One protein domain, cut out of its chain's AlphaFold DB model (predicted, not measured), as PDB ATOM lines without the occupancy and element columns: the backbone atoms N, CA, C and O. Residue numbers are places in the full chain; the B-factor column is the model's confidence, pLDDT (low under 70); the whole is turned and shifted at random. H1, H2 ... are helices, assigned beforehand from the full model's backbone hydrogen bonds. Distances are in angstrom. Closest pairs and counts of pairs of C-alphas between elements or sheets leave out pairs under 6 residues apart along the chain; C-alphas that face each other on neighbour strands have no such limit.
ATOM      1  N   GLU A   2     146.838 116.800 146.081       29.48
ATOM      2  CA  GLU A   2     147.623 117.091 144.878       29.48
ATOM      3  C   GLU A   2     147.572 115.899 143.921       29.48
ATOM      4  O   GLU A   2     147.891 114.771 144.300       29.48
ATOM      5  N   ILE A   3     147.159 116.152 142.681       30.33
ATOM      6  CA  ILE A   3     147.188 115.175 141.595       30.33
ATOM      7  C   ILE A   3     148.653 115.031 141.160       30.33
ATOM      8  O   ILE A   3     149.123 115.732 140.275       30.33
ATOM      9  N   LYS A   4     149.390 114.107 141.785       32.00
ATOM     10  CA  LYS A   4     150.708 113.623 141.320       32.00
ATOM     11  C   LYS A   4     150.582 112.662 140.115       32.00
ATOM     12  O   LYS A   4     151.265 111.645 140.061       32.00
ATOM     13  N   GLY A   5     149.663 112.940 139.187       42.28
ATOM     14  CA  GLY A   5     149.281 112.023 138.101       42.28
ATOM     15  C   GLY A   5     149.676 112.451 136.683       42.28
ATOM     16  O   GLY A   5     149.660 111.612 135.793       42.28
ATOM     17  N   ASP A   6     150.036 113.717 136.456       54.28
ATOM     18  CA  ASP A   6     150.080 114.295 135.099       54.28
ATOM     19  C   ASP A   6     151.427 114.078 134.373       54.28
ATOM     20  O   ASP A   6     151.477 113.561 133.257       54.28
ATOM     21  N   GLU A   7     152.559 114.331 135.043       53.19
ATOM     22  CA  GLU A   7     153.892 114.196 134.422       53.19
ATOM     23  C   GLU A   7     154.224 112.757 133.993       53.19
ATOM     24  O   GLU A   7     154.923 112.537 133.001       53.19
ATOM     25  N   ASN A   8     153.701 111.759 134.713       66.75
ATOM     26  CA  ASN A   8     153.948 110.356 134.391       66.75
ATOM     27  C   ASN A   8     153.185 109.936 133.122       66.75
ATOM     28  O   ASN A   8     153.739 109.239 132.276       66.75
ATOM     29  N   CYS A   9     151.952 110.417 132.939       67.62
ATOM     30  CA  CYS A   9     151.142 110.111 131.759       67.62
ATOM     31  C   CYS A   9     151.698 110.772 130.492       67.62
ATOM     32  O   CYS A   9     151.808 110.106 129.465       67.62
ATOM     33  N   GLN A  10     152.140 112.033 130.559       70.62
ATOM     34  CA  GLN A  10     152.766 112.698 129.408       70.62
ATOM     35  C   GLN A  10     154.079 112.024 128.991       70.62
ATOM     36  O   GLN A  10     154.330 111.828 127.799       70.62
ATOM     37  N   LEU A  11     154.907 111.615 129.958       77.88
ATOM     38  CA  LEU A  11     156.145 110.885 129.681       77.88
ATOM     39  C   LEU A  11     155.869 109.509 129.059       77.88
ATOM     40  O   LEU A  11     156.595 109.080 128.159       77.88
ATOM     41  N   VAL A  12     154.834 108.808 129.528       81.44
ATOM     42  CA  VAL A  12     154.404 107.533 128.941       81.44
ATOM     43  C   VAL A  12     153.895 107.749 127.515       81.44
ATOM     44  O   VAL A  12     154.335 107.038 126.614       81.44
ATOM     45  N   LEU A  13     153.058 108.761 127.273       81.00
ATOM     46  CA  LEU A  13     152.552 109.073 125.937       81.00
ATOM     47  C   LEU A  13     153.688 109.420 124.966       81.00
ATOM     48  O   LEU A  13     153.734 108.898 123.855       81.00
ATOM     49  N   TYR A  14     154.665 110.215 125.406       82.88
ATOM     50  CA  TYR A  14     155.873 110.507 124.634       82.88
ATOM     51  C   TYR A  14     156.643 109.234 124.247       82.88
ATOM     52  O   TYR A  14     157.055 109.081 123.092       82.88
ATOM     53  N   LYS A  15     156.824 108.298 125.190       83.38
ATOM     54  CA  LYS A  15     157.483 107.010 124.921       83.38
ATOM     55  C   LYS A  15     156.707 106.184 123.900       83.38
ATOM     56  O   LYS A  15     157.327 105.630 122.996       83.38
ATOM     57  N   ILE A  16     155.378 106.144 124.009       84.88
ATOM     58  CA  ILE A  16     154.513 105.422 123.067       84.88
ATOM     59  C   ILE A  16     154.643 106.019 121.671       84.88
ATOM     60  O   ILE A  16     154.918 105.285 120.729       84.88
ATOM     61  N   ILE A  17     154.510 107.340 121.532       84.94
ATOM     62  CA  ILE A  17     154.649 108.003 120.232       84.94
ATOM     63  C   ILE A  17     156.034 107.715 119.643       84.94
ATOM     64  O   ILE A  17     156.134 107.283 118.500       84.94
ATOM     65  N   SER A  18     157.097 107.852 120.437       84.06
ATOM     66  CA  SER A  18     158.466 107.546 119.997       84.06
ATOM     67  C   SER A  18     158.609 106.099 119.510       84.06
ATOM     68  O   SER A  18     159.215 105.849 118.468       84.06
ATOM     69  N   GLN A  19     158.019 105.143 120.231       83.88
ATOM     70  CA  GLN A  19     158.032 103.731 119.859       83.88
ATOM     71  C   GLN A  19     157.242 103.478 118.568       83.88
ATOM     72  O   GLN A  19     157.740 102.790 117.680       83.88
ATOM     73  N   LEU A  20     156.056 104.071 118.424       83.38
ATOM     74  CA  LEU A  20     155.223 103.948 117.225       83.38
ATOM     75  C   LEU A  20     155.874 104.578 115.986       83.38
ATOM     76  O   LEU A  20     155.660 104.105 114.871       83.38
ATOM     77  N   LEU A  21     156.676 105.630 116.169       77.12
ATOM     78  CA  LEU A  21     157.390 106.299 115.081       77.12
ATOM     79  C   LEU A  21     158.692 105.599 114.667       77.12
ATOM     80  O   LEU A  21     159.200 105.904 113.581       77.12
ATOM     81  N   SER A  22     159.199 104.668 115.483       76.94
ATOM     82  CA  SER A  22     160.388 103.862 115.178       76.94
ATOM     83  C   SER A  22     160.159 102.908 114.000       76.94
ATOM     84  O   SER A  22     159.055 102.400 113.797       76.94
ATOM     85  N   GLU A  23     161.215 102.644 113.223       62.41
ATOM     86  CA  GLU A  23     161.160 101.857 111.978       62.41
ATOM     87  C   GLU A  23     160.617 100.429 112.166       62.41
ATOM     88  O   GLU A  23     159.954  99.899 111.275       62.41
ATOM     89  N   GLU A  24     160.799  99.827 113.346       60.47
ATOM     90  CA  GLU A  24     160.295  98.483 113.665       60.47
ATOM     91  C   GLU A  24     158.758  98.395 113.680       60.47
ATOM     92  O   GLU A  24     158.194  97.341 113.381       60.47
ATOM     93  N   CYS A  25     158.058  99.493 113.990       57.12
ATOM     94  CA  CYS A  25     156.590  99.520 114.009       57.12
ATOM     95  C   CYS A  25     155.976  99.822 112.634       57.12
ATOM     96  O   CYS A  25     154.809  99.502 112.402       57.12
ATOM     97  N   VAL A  26     156.756 100.387 111.705       56.38
ATOM     98  CA  VAL A  26     156.285 100.903 110.405       56.38
ATOM     99  C   VAL A  26     155.739  99.799 109.492       56.38
ATOM    100  O   VAL A  26     154.882 100.060 108.650       56.38
ATOM    101  N   SER A  27     156.172  98.552 109.681       60.31
ATOM    102  CA  SER A  27     155.788  97.417 108.828       60.31
ATOM    103  C   SER A  27     154.855  96.405 109.502       60.31
ATOM    104  O   SER A  27     154.413  95.459 108.848       60.31
ATOM    105  N   ASN A  28     154.517  96.585 110.785       70.88
ATOM    106  CA  ASN A  28     153.850  95.544 111.560       70.88
ATOM    107  C   ASN A  28     152.601  96.040 112.311       70.88
ATOM    108  O   ASN A  28     152.643  96.415 113.484       70.88
ATOM    109  N   LYS A  29     151.442  95.951 111.641       71.19
ATOM    110  CA  LYS A  29     150.125  96.293 112.215       71.19
ATOM    111  C   LYS A  29     149.787  95.500 113.486       71.19
ATOM    112  O   LYS A  29     149.065  96.022 114.334       71.19
ATOM    113  N   SER A  30     150.280  94.264 113.645       76.12
ATOM    114  CA  SER A  30     150.043  93.500 114.880       76.12
ATOM    115  C   SER A  30     150.847  94.075 116.042       76.12
ATOM    116  O   SER A  30     150.310  94.208 117.137       76.12
ATOM    117  N   ARG A  31     152.084  94.517 115.785       77.75
ATOM    118  CA  ARG A  31     152.942  95.155 116.789       77.75
ATOM    119  C   ARG A  31     152.379  96.487 117.277       77.75
ATOM    120  O   ARG A  31     152.387  96.750 118.474       77.75
ATOM    121  N   VAL A  32     151.835  97.293 116.367       77.19
ATOM    122  CA  VAL A  32     151.139  98.547 116.705       77.19
ATOM    123  C   VAL A  32     149.958  98.268 117.634       77.19
ATOM    124  O   VAL A  32     149.815  98.923 118.664       77.19
ATOM    125  N   ARG A  33     149.149  97.248 117.321       77.94
ATOM    126  CA  ARG A  33     148.015  96.847 118.163       77.94
ATOM    127  C   ARG A  33     148.465  96.340 119.535       77.94
ATOM    128  O   ARG A  33     147.834  96.680 120.524       77.94
ATOM    129  N   GLU A  34     149.538  95.556 119.613       81.12
ATOM    130  CA  GLU A  34     150.107  95.101 120.891       81.12
ATOM    131  C   GLU A  34     150.545  96.270 121.773       81.12
ATOM    132  O   GLU A  34     150.211  96.290 122.956       81.12
ATOM    133  N   ILE A  35     151.258  97.243 121.192       80.75
ATOM    134  CA  ILE A  35     151.688  98.453 121.900       80.75
ATOM    135  C   ILE A  35     150.452  99.171 122.434       80.75
ATOM    136  O   ILE A  35     150.328  99.346 123.637       80.75
ATOM    137  N   LEU A  36     149.500  99.513 121.565       80.69
ATOM    138  CA  LEU A  36     148.320 100.286 121.950       80.69
ATOM    139  C   LEU A  36     147.417  99.559 122.961       80.69
ATOM    140  O   LEU A  36     146.933 100.187 123.901       80.69
ATOM    141  N   ASN A  37     147.252  98.239 122.837       77.94
ATOM    142  CA  ASN A  37     146.480  97.436 123.790       77.94
ATOM    143  C   ASN A  37     147.084  97.461 125.198       77.94
ATOM    144  O   ASN A  37     146.339  97.491 126.172       77.94
ATOM    145  N   GLY A  38     148.417  97.479 125.311       71.31
ATOM    146  CA  GLY A  38     149.108  97.571 126.599       71.31
ATOM    147  C   GLY A  38     148.893  98.900 127.332       71.31
ATOM    148  O   GLY A  38     149.221  98.995 128.510       71.31
ATOM    149  N   TYR A  39     148.337  99.910 126.654       71.88
ATOM    150  CA  TYR A  39     148.171 101.264 127.184       71.88
ATOM    151  C   TYR A  39     146.727 101.773 127.184       71.88
ATOM    152  O   TYR A  39     146.496 102.883 127.657       71.88
ATOM    153  N   ASN A  40     145.755 100.971 126.739       68.31
ATOM    154  CA  ASN A  40     144.331 101.328 126.799       68.31
ATOM    155  C   ASN A  40     143.831 101.510 128.248       68.31
ATOM    156  O   ASN A  40     142.865 102.217 128.507       68.31
ATOM    157  N   GLU A  41     144.516 100.901 129.222       66.06
ATOM    158  CA  GLU A  41     144.254 101.122 130.650       66.06
ATOM    159  C   GLU A  41     144.813 102.466 131.161       66.06
ATOM    160  O   GLU A  41     144.349 102.979 132.177       66.06
ATOM    161  N   CYS A  42     145.805 103.044 130.470       68.44
ATOM    162  CA  CYS A  42     146.453 104.306 130.846       68.44
ATOM    163  C   CYS A  42     145.859 105.519 130.125       68.44
ATOM    164  O   CYS A  42     145.783 106.599 130.709       68.44
ATOM    165  N   PHE A  43     145.448 105.349 128.870       71.12
ATOM    166  CA  PHE A  43     144.869 106.399 128.042       71.12
ATOM    167  C   PHE A  43     143.531 105.902 127.511       71.12
ATOM    168  O   PHE A  43     143.461 104.800 126.977       71.12
ATOM    169  N   GLY A  44     142.472 106.695 127.686       81.75
ATOM    170  CA  GLY A  44     141.133 106.314 127.237       81.75
ATOM    171  C   GLY A  44     141.064 106.031 125.732       81.75
ATOM    172  O   GLY A  44     141.952 106.421 124.968       81.75
ATOM    173  N   GLU A  45     139.970 105.393 125.310       85.75
ATOM    174  CA  GLU A  45     139.764 104.912 123.933       85.75
ATOM    175  C   GLU A  45     140.022 105.988 122.866       85.75
ATOM    176  O   GLU A  45     140.604 105.697 121.822       85.75
ATOM    177  N   ASP A  46     139.673 107.245 123.148       88.12
ATOM    178  CA  ASP A  46     139.868 108.371 122.230       88.12
ATOM    179  C   ASP A  46     141.352 108.638 121.907       88.12
ATOM    180  O   ASP A  46     141.711 108.896 120.755       88.12
ATOM    181  N   VAL A  47     142.241 108.543 122.904       86.75
ATOM    182  CA  VAL A  47     143.690 108.747 122.717       86.75
ATOM    183  C   VAL A  47     144.291 107.569 121.954       86.75
ATOM    184  O   VAL A  47     145.104 107.759 121.048       86.75
ATOM    185  N   VAL A  48     143.860 106.347 122.276       86.44
ATOM    186  CA  VAL A  48     144.272 105.135 121.553       86.44
ATOM    187  C   VAL A  48     143.824 105.184 120.090       86.44
ATOM    188  O   VAL A  48     144.598 104.815 119.200       86.44
ATOM    189  N   SER A  49     142.617 105.687 119.821       88.62
ATOM    190  CA  SER A  49     142.125 105.919 118.460       88.62
ATOM    191  C   SER A  49     143.004 106.927 117.726       88.62
ATOM    192  O   SER A  49     143.456 106.646 116.621       88.62
ATOM    193  N   LEU A  50     143.334 108.058 118.357       89.19
ATOM    194  CA  LEU A  50     144.176 109.085 117.741       89.19
ATOM    195  C   LEU A  50     145.588 108.571 117.403       89.19
ATOM    196  O   LEU A  50     146.126 108.870 116.336       89.19
ATOM    197  N   LEU A  51     146.187 107.767 118.285       88.56
ATOM    198  CA  LEU A  51     147.476 107.118 118.023       88.56
ATOM    199  C   LEU A  51     147.379 106.060 116.913       88.56
ATOM    200  O   LEU A  51     148.323 105.895 116.138       88.56
ATOM    201  N   SER A  52     146.249 105.357 116.813       85.94
ATOM    202  CA  SER A  52     145.990 104.416 115.717       85.94
ATOM    203  C   SER A  52     145.903 105.144 114.374       85.94
ATOM    204  O   SER A  52     146.565 104.730 113.420       85.94
ATOM    205  N   ASP A  53     145.159 106.252 114.320       86.50
ATOM    206  CA  ASP A  53     145.012 107.096 113.127       86.50
ATOM    207  C   ASP A  53     146.361 107.675 112.687       86.50
ATOM    208  O   ASP A  53     146.671 107.689 111.494       86.50
ATOM    209  N   MET A  54     147.199 108.085 113.648       88.19
ATOM    210  CA  MET A  54     148.565 108.545 113.384       88.19
ATOM    211  C   MET A  54     149.356 107.491 112.617       88.19
ATOM    212  O   MET A  54     149.934 107.782 111.571       88.19
ATOM    213  N   VAL A  55     149.397 106.261 113.127       82.00
ATOM    214  CA  VAL A  55     150.172 105.191 112.495       82.00
ATOM    215  C   VAL A  55     149.593 104.839 111.127       82.00
ATOM    216  O   VAL A  55     150.346 104.718 110.159       82.00
ATOM    217  N   LEU A  56     148.269 104.709 111.026       79.25
ATOM    218  CA  LEU A  56     147.598 104.345 109.783       79.25
ATOM    219  C   LEU A  56     147.893 105.360 108.672       79.25
ATOM    220  O   LEU A  56     148.427 104.995 107.624       79.25
ATOM    221  N   HIS A  57     147.602 106.632 108.915       78.69
ATOM    222  CA  HIS A  57     147.646 107.643 107.866       78.69
ATOM    223  C   HIS A  57     149.059 108.169 107.604       78.69
ATOM    224  O   HIS A  57     149.407 108.406 106.452       78.69
ATOM    225  N   VAL A  58     149.906 108.321 108.629       73.81
ATOM    226  CA  VAL A  58     151.266 108.856 108.435       73.81
ATOM    227  C   VAL A  58     152.228 107.781 107.938       73.81
ATOM    228  O   VAL A  58     153.040 108.052 107.058       73.81
ATOM    229  N   LYS A  59     152.169 106.562 108.490       72.50
ATOM    230  CA  LYS A  59     153.166 105.519 108.198       72.50
ATOM    231  C   LYS A  59     152.689 104.484 107.182       72.50
ATOM    232  O   LYS A  59     153.499 104.053 106.370       72.50
ATOM    233  N   CYS A  60     151.422 104.061 107.223       62.75
ATOM    234  CA  CYS A  60     150.946 102.993 106.334       62.75
ATOM    235  C   CYS A  60     150.412 103.509 104.994       62.75
ATOM    236  O   CYS A  60     150.664 102.885 103.968       62.75
ATOM    237  N   GLU A  61     149.654 104.604 105.004       73.56
ATOM    238  CA  GLU A  61     148.966 105.106 103.807       73.56
ATOM    239  C   GLU A  61     149.700 106.277 103.138       73.56
ATOM    240  O   GLU A  61     149.453 106.561 101.969       73.56
ATOM    241  N   GLY A  62     150.613 106.947 103.854       75.12
ATOM    242  CA  GLY A  62     151.288 108.154 103.361       75.12
ATOM    243  C   GLY A  62     150.343 109.352 103.197       75.12
ATOM    244  O   GLY A  62     150.664 110.324 102.521       75.12
ATOM    245  N   GLU A  63     149.165 109.306 103.820       86.19
ATOM    246  CA  GLU A  63     148.119 110.323 103.757       86.19
ATOM    247  C   GLU A  63     148.244 111.330 104.910       86.19
ATOM    248  O   GLU A  63     147.289 111.615 105.638       86.19
ATOM    249  N   VAL A  64     149.437 111.909 105.057       88.38
ATOM    250  CA  VAL A  64     149.780 112.871 106.120       88.38
ATOM    251  C   VAL A  64     148.744 113.993 106.233       88.38
ATOM    252  O   VAL A  64     148.307 114.324 107.332       88.38
ATOM    253  N   GLY A  65     148.281 114.543 105.106       90.38
ATOM    254  CA  GLY A  65     147.273 115.606 105.098       90.38
ATOM    255  C   GLY A  65     145.940 115.209 105.745       90.38
ATOM    256  O   GLY A  65     145.333 116.031 106.433       90.38
ATOM    257  N   LYS A  66     145.494 113.951 105.588       90.12
ATOM    258  CA  LYS A  66     144.268 113.464 106.243       90.12
ATOM    259  C   LYS A  66     144.467 113.346 107.746       90.12
ATOM    260  O   LYS A  66     143.616 113.806 108.504       90.12
ATOM    261  N   PHE A  67     145.612 112.813 108.172       93.31
ATOM    262  CA  PHE A  67     145.935 112.754 109.593       93.31
ATOM    263  C   PHE A  67     145.978 114.144 110.226       93.31
ATOM    264  O   PHE A  67     145.394 114.362 111.283       93.31
ATOM    265  N   LEU A  68     146.618 115.109 109.566       94.81
ATOM    266  CA  LEU A  68     146.695 116.479 110.067       94.81
ATOM    267  C   LEU A  68     145.314 117.139 110.169       94.81
ATOM    268  O   LEU A  68     145.088 117.914 111.095       94.81
ATOM    269  N   ALA A  69     144.371 116.812 109.281       93.75
ATOM    270  CA  ALA A  69     142.990 117.275 109.403       93.75
ATOM    271  C   ALA A  69     142.286 116.690 110.643       93.75
ATOM    272  O   ALA A  69     141.643 117.437 111.380       93.75
ATOM    273  N   ILE A  70     142.461 115.389 110.912       94.38
ATOM    274  CA  ILE A  70     141.958 114.735 112.135       94.38
ATOM    275  C   ILE A  70     142.586 115.381 113.374       94.38
ATOM    276  O   ILE A  70     141.890 115.743 114.318       94.38
ATOM    277  N   LEU A  71     143.903 115.573 113.362       95.38
ATOM    278  CA  LEU A  71     144.636 116.145 114.484       95.38
ATOM    279  C   LEU A  71     144.196 117.584 114.773       95.38
ATOM    280  O   LEU A  71     144.026 117.955 115.932       95.38
ATOM    281  N   ARG A  72     143.952 118.376 113.722       95.94
ATOM    282  CA  ARG A  72     143.412 119.735 113.837       95.94
ATOM    283  C   ARG A  72     142.043 119.740 114.508       95.94
ATOM    284  O   ARG A  72     141.857 120.522 115.432       95.94
ATOM    285  N   ASP A  73     141.133 118.844 114.118       95.31
ATOM    286  CA  ASP A  73     139.839 118.657 114.797       95.31
ATOM    287  C   ASP A  73     140.031 118.359 116.294       95.31
ATOM    288  O   ASP A  73     139.423 119.009 117.148       95.31
ATOM    289  N   LYS A  74     140.966 117.463 116.641       95.25
ATOM    290  CA  LYS A  74     141.229 117.095 118.045       95.25
ATOM    291  C   LYS A  74     141.823 118.218 118.887       95.25
ATOM    292  O   LYS A  74     141.622 118.228 120.096       95.25
ATOM    293  N   LEU A  75     142.469 119.211 118.282       96.19
ATOM    294  CA  LEU A  75     142.955 120.391 119.006       96.19
ATOM    295  C   LEU A  75     141.814 121.301 119.500       96.19
ATOM    296  O   LEU A  75     141.998 122.036 120.480       96.19
ATOM    297  N   HIS A  76     140.627 121.222 118.889       93.00
ATOM    298  CA  HIS A  76     139.428 121.896 119.393       93.00
ATOM    299  C   HIS A  76     138.823 121.172 120.606       93.00
ATOM    300  O   HIS A  76     138.247 121.829 121.479       93.00
ATOM    301  N   ASP A  77     139.001 119.853 120.717       93.00
ATOM    302  CA  ASP A  77     138.537 119.080 121.866       93.00
ATOM    303  C   ASP A  77     139.450 119.300 123.078       93.00
ATOM    304  O   ASP A  77     140.603 118.877 123.121       93.00
ATOM    305  N   LYS A  78     138.910 119.937 124.122       89.50
ATOM    306  CA  LYS A  78     139.641 120.204 125.365       89.50
ATOM    307  C   LYS A  78     140.196 118.931 126.023       89.50
ATOM    308  O   LYS A  78     141.178 119.044 126.746       89.50
ATOM    309  N   LYS A  79     139.578 117.763 125.818       89.06
ATOM    310  CA  LYS A  79     140.023 116.493 126.411       89.06
ATOM    311  C   LYS A  79     141.211 115.857 125.697       89.06
ATOM    312  O   LYS A  79     141.887 115.063 126.325       89.06
ATOM    313  N   LEU A  80     141.404 116.165 124.414       90.94
ATOM    314  CA  LEU A  80     142.419 115.537 123.556       90.94
ATOM    315  C   LEU A  80     143.485 116.520 123.085       90.94
ATOM    316  O   LEU A  80     144.409 116.153 122.362       90.94
ATOM    317  N   ARG A  81     143.330 117.795 123.434       93.62
ATOM    318  CA  ARG A  81     144.177 118.882 122.955       93.62
ATOM    319  C   ARG A  81     145.641 118.681 123.301       93.62
ATOM    320  O   ARG A  81     146.496 118.970 122.462       93.62
ATOM    321  N   ASP A  82     145.929 118.239 124.517       90.19
ATOM    322  CA  ASP A  82     147.303 118.115 124.994       90.19
ATOM    323  C   ASP A  82     147.984 116.918 124.317       90.19
ATOM    324  O   ASP A  82     149.107 117.039 123.822       90.19
ATOM    325  N   GLU A  83     147.262 115.809 124.157       90.31
ATOM    326  CA  GLU A  83     147.698 114.631 123.411       90.31
ATOM    327  C   GLU A  83     147.902 114.948 121.927       90.31
ATOM    328  O   GLU A  83     148.947 114.624 121.366       90.31
ATOM    329  N   ALA A  84     146.955 115.642 121.293       94.44
ATOM    330  CA  ALA A  84     147.056 116.054 119.896       94.44
ATOM    331  C   ALA A  84     148.235 117.015 119.668       94.44
ATOM    332  O   ALA A  84     148.976 116.882 118.690       94.44
ATOM    333  N   THR A  85     148.457 117.947 120.599       95.38
ATOM    334  CA  THR A  85     149.609 118.859 120.577       95.38
ATOM    335  C   THR A  85     150.920 118.087 120.686       95.38
ATOM    336  O   THR A  85     151.859 118.360 119.934       95.38
ATOM    337  N   LEU A  86     150.992 117.114 121.599       91.50
ATOM    338  CA  LEU A  86     152.176 116.282 121.785       91.50
ATOM    339  C   LEU A  86     152.453 115.417 120.553       91.50
ATOM    340  O   LEU A  86     153.591 115.368 120.098       91.50
ATOM    341  N   ILE A  87     151.425 114.794 119.977       92.50
ATOM    342  CA  ILE A  87     151.547 113.998 118.751       92.50
ATOM    343  C   ILE A  87     152.077 114.856 117.601       92.50
ATOM    344  O   ILE A  87     153.047 114.457 116.954       92.50
ATOM    345  N   LEU A  88     151.515 116.052 117.374       94.81
ATOM    346  CA  LEU A  88     152.014 116.945 116.324       94.81
ATOM    347  C   LEU A  88     153.472 117.323 116.558       94.81
ATOM    348  O   LEU A  88     154.288 117.243 115.639       94.81
ATOM    349  N   ARG A  89     153.798 117.739 117.788       93.75
ATOM    350  CA  ARG A  89     155.170 118.068 118.167       93.75
ATOM    351  C   ARG A  89     156.074 116.893 117.841       93.75
ATOM    352  O   ARG A  89     157.104 117.086 117.214       93.75
ATOM    353  N   GLU A  90     155.700 115.673 118.214       89.50
ATOM    354  CA  GLU A  90     156.570 114.526 118.010       89.50
ATOM    355  C   GLU A  90     156.777 114.145 116.545       89.50
ATOM    356  O   GLU A  90     157.912 113.856 116.158       89.50
ATOM    357  N   LEU A  91     155.730 114.257 115.731       89.88
ATOM    358  CA  LEU A  91     155.782 114.047 114.285       89.88
ATOM    359  C   LEU A  91     156.554 115.125 113.529       89.88
ATOM    360  O   LEU A  91     156.992 114.876 112.409       89.88
ATOM    361  N   CYS A  92     156.690 116.314 114.113       92.56
ATOM    362  CA  CYS A  92     157.178 117.484 113.406       92.56
ATOM    363  C   CYS A  92     158.552 117.252 112.745       92.56
ATOM    364  O   CYS A  92     159.551 116.891 113.382       92.56
ATOM    365  N   SER A  93     158.565 117.499 111.439       92.50
ATOM    366  CA  SER A  93     159.700 117.491 110.520       92.50
ATOM    367  C   SER A  93     159.507 118.636 109.518       92.50
ATOM    368  O   SER A  93     158.419 119.216 109.453       92.50
ATOM    369  N   ARG A  94     160.523 118.946 108.701       92.50
ATOM    370  CA  ARG A  94     160.367 119.894 107.580       92.50
ATOM    371  C   ARG A  94     159.207 119.523 106.649       92.50
ATOM    372  O   ARG A  94     158.406 120.383 106.314       92.50
ATOM    373  N   GLU A  95     159.068 118.242 106.318       91.25
ATOM    374  CA  GLU A  95     157.975 117.749 105.472       91.25
ATOM    375  C   GLU A  95     156.602 117.951 106.128       91.25
ATOM    376  O   GLU A  95     155.669 118.418 105.478       91.25
ATOM    377  N   ILE A  96     156.462 117.642 107.423       93.25
ATOM    378  CA  ILE A  96     155.207 117.899 108.144       93.25
ATOM    379  C   ILE A  96     154.904 119.396 108.165       93.25
ATOM    380  O   ILE A  96     153.761 119.777 107.925       93.25
ATOM    381  N   LEU A  97     155.909 120.245 108.406       94.56
ATOM    382  CA  LEU A  97     155.737 121.696 108.447       94.56
ATOM    383  C   LEU A  97     155.156 122.244 107.134       94.56
ATOM    384  O   LEU A  97     154.244 123.071 107.186       94.56
ATOM    385  N   ASP A  98     155.599 121.731 105.982       92.62
ATOM    386  CA  ASP A  98     155.074 122.116 104.662       92.62
ATOM    387  C   ASP A  98     153.570 121.811 104.505       92.62
ATOM    388  O   ASP A  98     152.858 122.492 103.759       92.62
ATOM    389  N   HIS A  99     153.052 120.832 105.253       93.94
ATOM    390  CA  HIS A  99     151.633 120.472 105.269       93.94
ATOM    391  C   HIS A  99     150.794 121.288 106.269       93.94
ATOM    392  O   HIS A  99     149.564 121.272 106.183       93.94
ATOM    393  N   LEU A 100     151.405 122.046 107.188       94.81
ATOM    394  CA  LEU A 100     150.703 122.859 108.199       94.81
ATOM    395  C   LEU A 100     150.293 124.248 107.684       94.81
ATOM    396  O   LEU A 100     150.121 125.196 108.456       94.81
ATOM    397  N   LYS A 101     150.117 124.401 106.370       89.25
ATOM    398  CA  LYS A 101     149.743 125.679 105.760       89.25
ATOM    399  C   LYS A 101     148.458 126.236 106.386       89.25
ATOM    400  O   LYS A 101     147.423 125.572 106.413       89.25
ATOM    401  N   GLY A 102     148.525 127.480 106.863       92.25
ATOM    402  CA  GLY A 102     147.401 128.189 107.483       92.25
ATOM    403  C   GLY A 102     147.162 127.866 108.960       92.25
ATOM    404  O   GLY A 102     146.229 128.412 109.539       92.25
ATOM    405  N   TRP A 103     147.983 127.020 109.592       97.31
ATOM    406  CA  TRP A 103     147.881 126.762 111.033       97.31
ATOM    407  C   TRP A 103     148.379 127.935 111.882       97.31
ATOM    408  O   TRP A 103     147.904 128.105 112.998       97.31
ATOM    409  N   SER A 104     149.286 128.765 111.354       95.81
ATOM    410  CA  SER A 104     149.739 130.023 111.971       95.81
ATOM    411  C   SER A 104     148.613 131.034 112.180       95.81
ATOM    412  O   SER A 104     148.681 131.834 113.105       95.81
ATOM    413  N   ASP A 105     147.577 130.974 111.345       95.44
ATOM    414  CA  ASP A 105     146.471 131.936 111.297       95.44
ATOM    415  C   ASP A 105     145.120 131.277 111.615       95.44
ATOM    416  O   ASP A 105     144.058 131.852 111.365       95.44
ATOM    417  N   ASP A 106     145.141 130.050 112.153       97.44
ATOM    418  CA  ASP A 106     143.931 129.353 112.590       97.44
ATOM    419  C   ASP A 106     143.167 130.214 113.601       97.44
ATOM    420  O   ASP A 106     143.784 130.914 114.397       97.44
ATOM    421  N   LEU A 107     141.836 130.161 113.622       96.31
ATOM    422  CA  LEU A 107     141.035 130.897 114.602       96.31
ATOM    423  C   LEU A 107     141.237 130.371 116.032       96.31
ATOM    424  O   LEU A 107     141.252 131.158 116.983       96.31
ATOM    425  N   GLU A 108     141.437 129.065 116.192       97.12
ATOM    426  CA  GLU A 108     141.604 128.397 117.474       97.12
ATOM    427  C   GLU A 108     143.048 128.538 117.986       97.12
ATOM    428  O   GLU A 108     143.986 127.996 117.391       97.12
ATOM    429  N   PRO A 109     143.270 129.201 119.140       98.00
ATOM    430  CA  PRO A 109     144.609 129.356 119.707       98.00
ATOM    431  C   PRO A 109     145.314 128.025 119.969       98.00
ATOM    432  O   PRO A 109     146.536 127.965 119.932       98.00
ATOM    433  N   SER A 110     144.556 126.964 120.241       97.94
ATOM    434  CA  SER A 110     145.090 125.625 120.493       97.94
ATOM    435  C   SER A 110     145.791 125.043 119.259       97.94
ATOM    436  O   SER A 110     146.850 124.433 119.391       97.94
ATOM    437  N   VAL A 111     145.271 125.316 118.056       98.31
ATOM    438  CA  VAL A 111     145.916 124.934 116.788       98.31
ATOM    439  C   VAL A 111     147.206 125.724 116.581       98.31
ATOM    440  O   VAL A 111     148.251 125.141 116.286       98.31
ATOM    441  N   ARG A 112     147.171 127.039 116.834       98.50
ATOM    442  CA  ARG A 112     148.360 127.904 116.733       98.50
ATOM    443  C   ARG A 112     149.445 127.537 117.753       98.50
ATOM    444  O   ARG A 112     150.628 127.575 117.432       98.50
ATOM    445  N   ILE A 113     149.065 127.118 118.964       98.62
ATOM    446  CA  ILE A 113     149.993 126.587 119.977       98.62
ATOM    447  C   ILE A 113     150.618 125.267 119.511       98.62
ATOM    448  O   ILE A 113     151.819 125.073 119.688       98.62
ATOM    449  N   ALA A 114     149.849 124.363 118.906       98.12
ATOM    450  CA  ALA A 114     150.405 123.119 118.380       98.12
ATOM    451  C   ALA A 114     151.398 123.386 117.234       98.12
ATOM    452  O   ALA A 114     152.495 122.822 117.223       98.12
ATOM    453  N   TYR A 115     151.066 124.315 116.333       98.44
ATOM    454  CA  TYR A 115     151.974 124.801 115.291       98.44
ATOM    455  C   TYR A 115     153.262 125.396 115.880       98.44
ATOM    456  O   TYR A 115     154.361 125.003 115.491       98.44
ATOM    457  N   LEU A 116     153.141 126.254 116.898       98.50
ATOM    458  CA  LEU A 116     154.273 126.789 117.653       98.50
ATOM    459  C   LEU A 116     155.157 125.674 118.233       98.50
ATOM    460  O   LEU A 116     156.378 125.741 118.132       98.50
ATOM    461  N   LYS A 117     154.568 124.638 118.842       97.44
ATOM    462  CA  LYS A 117     155.325 123.511 119.415       97.44
ATOM    463  C   LYS A 117     156.058 122.700 118.345       97.44
ATOM    464  O   LYS A 117     157.167 122.243 118.610       97.44
ATOM    465  N   CYS A 118     155.481 122.559 117.151       97.19
ATOM    466  CA  CYS A 118     156.167 121.986 115.992       97.19
ATOM    467  C   CYS A 118     157.373 122.855 115.587       97.19
ATOM    468  O   CYS A 118     158.497 122.354 115.557       97.19
ATOM    469  N   LEU A 119     157.183 124.167 115.397       98.06
ATOM    470  CA  LEU A 119     158.279 125.089 115.074       98.06
ATOM    471  C   LEU A 119     159.399 125.068 116.121       98.06
ATOM    472  O   LEU A 119     160.566 124.992 115.757       98.06
ATOM    473  N   LEU A 120     159.061 125.076 117.410       97.50
ATOM    474  CA  LEU A 120     160.043 125.019 118.495       97.50
ATOM    475  C   LEU A 120     160.876 123.738 118.451       97.50
ATOM    476  O   LEU A 120     162.087 123.798 118.609       97.50
ATOM    477  N   LYS A 121     160.261 122.588 118.151       95.50
ATOM    478  CA  LYS A 121     161.016 121.341 117.992       95.50
ATOM    479  C   LYS A 121     162.022 121.420 116.840       95.50
ATOM    480  O   LYS A 121     163.120 120.879 116.947       95.50
ATOM    481  N   LEU A 122     161.657 122.073 115.738       96.94
ATOM    482  CA  LEU A 122     162.573 122.297 114.618       96.94
ATOM    483  C   LEU A 122     163.645 123.340 114.966       96.94
ATOM    484  O   LEU A 122     164.793 123.193 114.555       96.94
ATOM    485  N   PHE A 123     163.302 124.356 115.757       97.31
ATOM    486  CA  PHE A 123     164.233 125.374 116.241       97.31
ATOM    487  C   PHE A 123     165.293 124.766 117.170       97.31
ATOM    488  O   PHE A 123     166.483 125.050 117.022       97.31
ATOM    489  N   ASP A 124     164.893 123.850 118.056       95.62
ATOM    490  CA  ASP A 124     165.799 123.095 118.932       95.62
ATOM    491  C   ASP A 124     166.829 122.286 118.137       95.62
ATOM    492  O   ASP A 124     167.969 122.112 118.568       95.62
ATOM    493  N   ARG A 125     166.438 121.820 116.946       95.44
ATOM    494  CA  ARG A 125     167.291 121.083 116.004       95.44
ATOM    495  C   ARG A 125     168.091 121.988 115.064       95.44
ATOM    496  O   ARG A 125     168.890 121.480 114.282       95.44
ATOM    497  N   GLY A 126     167.886 123.306 115.117       95.62
ATOM    498  CA  GLY A 126     168.496 124.270 114.197       95.62
ATOM    499  C   GLY A 126     167.966 124.179 112.762       95.62
ATOM    500  O   GLY A 126     168.621 124.648 111.836       95.62
ATOM    501  N   GLU A 127     166.804 123.556 112.558       96.69
ATOM    502  CA  GLU A 127     166.195 123.398 111.237       96.69
ATOM    503  C   GLU A 127     165.409 124.641 110.809       96.69
ATOM    504  O   GLU A 127     165.287 124.872 109.611       96.69
ATOM    505  N   VAL A 128     164.894 125.435 111.751       96.88
ATOM    506  CA  VAL A 128     164.202 126.720 111.524       96.88
ATOM    507  C   VAL A 128     164.803 127.804 112.419       96.88
ATOM    508  O   VAL A 128     165.474 127.486 113.405       96.88
ATOM    509  N   GLY A 129     164.584 129.072 112.075       97.06
ATOM    510  CA  GLY A 129     165.170 130.208 112.782       97.06
ATOM    511  C   GLY A 129     164.194 130.918 113.721       97.06
ATOM    512  O   GLY A 129     163.024 130.555 113.855       97.06
TER     513      GLY A 129
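Overview. This is residues 2 to 129 of the 213 residues of an uncharacterized protein of Candidatus Korarchaeota archaeon (UniProt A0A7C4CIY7). Look for a bundle of four helices, H1, H3, H4 and H5, lying roughly side by side, with H5 nearest the middle; the H1 and H3 side is only loosely closed. H2 packs on H3 at one side of the bundle, while H7 covers the opposite side on H5 and H4, with short H6 beside it; residues 2 to 8 stick out freely. The printed part has 128 residues with seven named helices, H1 to H7 in chain order, and no named strand, an all-helix domain. It is compact, with a radius of gyration of the C-alphas of 14.4 A and spans of 42 by 37 by 27 A.

Arrangement. Start with H1, residues 6 to 21, which touches H5, residues 81 to 91, closest at the C-alphas of Ile 17 and Ile 87, 6.9 A apart; they run the same way at a steep tilt of 37 degrees, only just past shallow. With residues 17 to 21 alone, H1 only just touches H3, residues 45 to 60, with 3 pairs of C-alphas within 8 A, closest at Leu 20 and Val 55, 7.0 A. H2, residues 29 to 37, forms a helical hairpin with H3, closest at the C-alphas of Leu 36 and Val 48, 6.3 A. The hub is H4, residues 64 to 76, touching four helices; it forms hairpins with H3, closest C-alphas Val 58 and Val 64, 4.9 A, and with H5, Leu 75 and Arg 81, 4.4 A. H7, residues 109 to 124, touches H5 at a shallow tilt of 30 degrees, the same way, closest at the C-alphas of Arg 89 and Cys 118, 4.6 A. H6, residues 94 to 99, touches H4 at Gly 65 and His 99, their closest C-alphas, 6.5 A. H1 and H7 are apart. Every O i to N i+4 pair is within hydrogen-bond range in H1, H2, H3, H5 and H7, against 8 of 9 in H4 and 1 of 2 in H6.

Along the chain. Find C-alpha 6 at (150.080, 114.295, 135.099); from there H1 runs 22.8 A to C-alpha 21. H3 spans 20.9 A, H4 19.1 A and H5 15.3 A; H2 and H6 are shorter. H7 runs 22.1 A from C-alpha 109 at (144.609, 129.356, 119.707) to C-alpha 124 at (165.799, 123.095, 118.932).

Size, cuts and confidence. The farthest C-alphas, those of Glu 2 and Glu 61, are 42.8 A apart. The printed part has no cut, and no link is long. Mean pLDDT of the printed part is 84.3; look for values under 70 at residues 2 to 9, 23 to 27, 40 to 42 and 60.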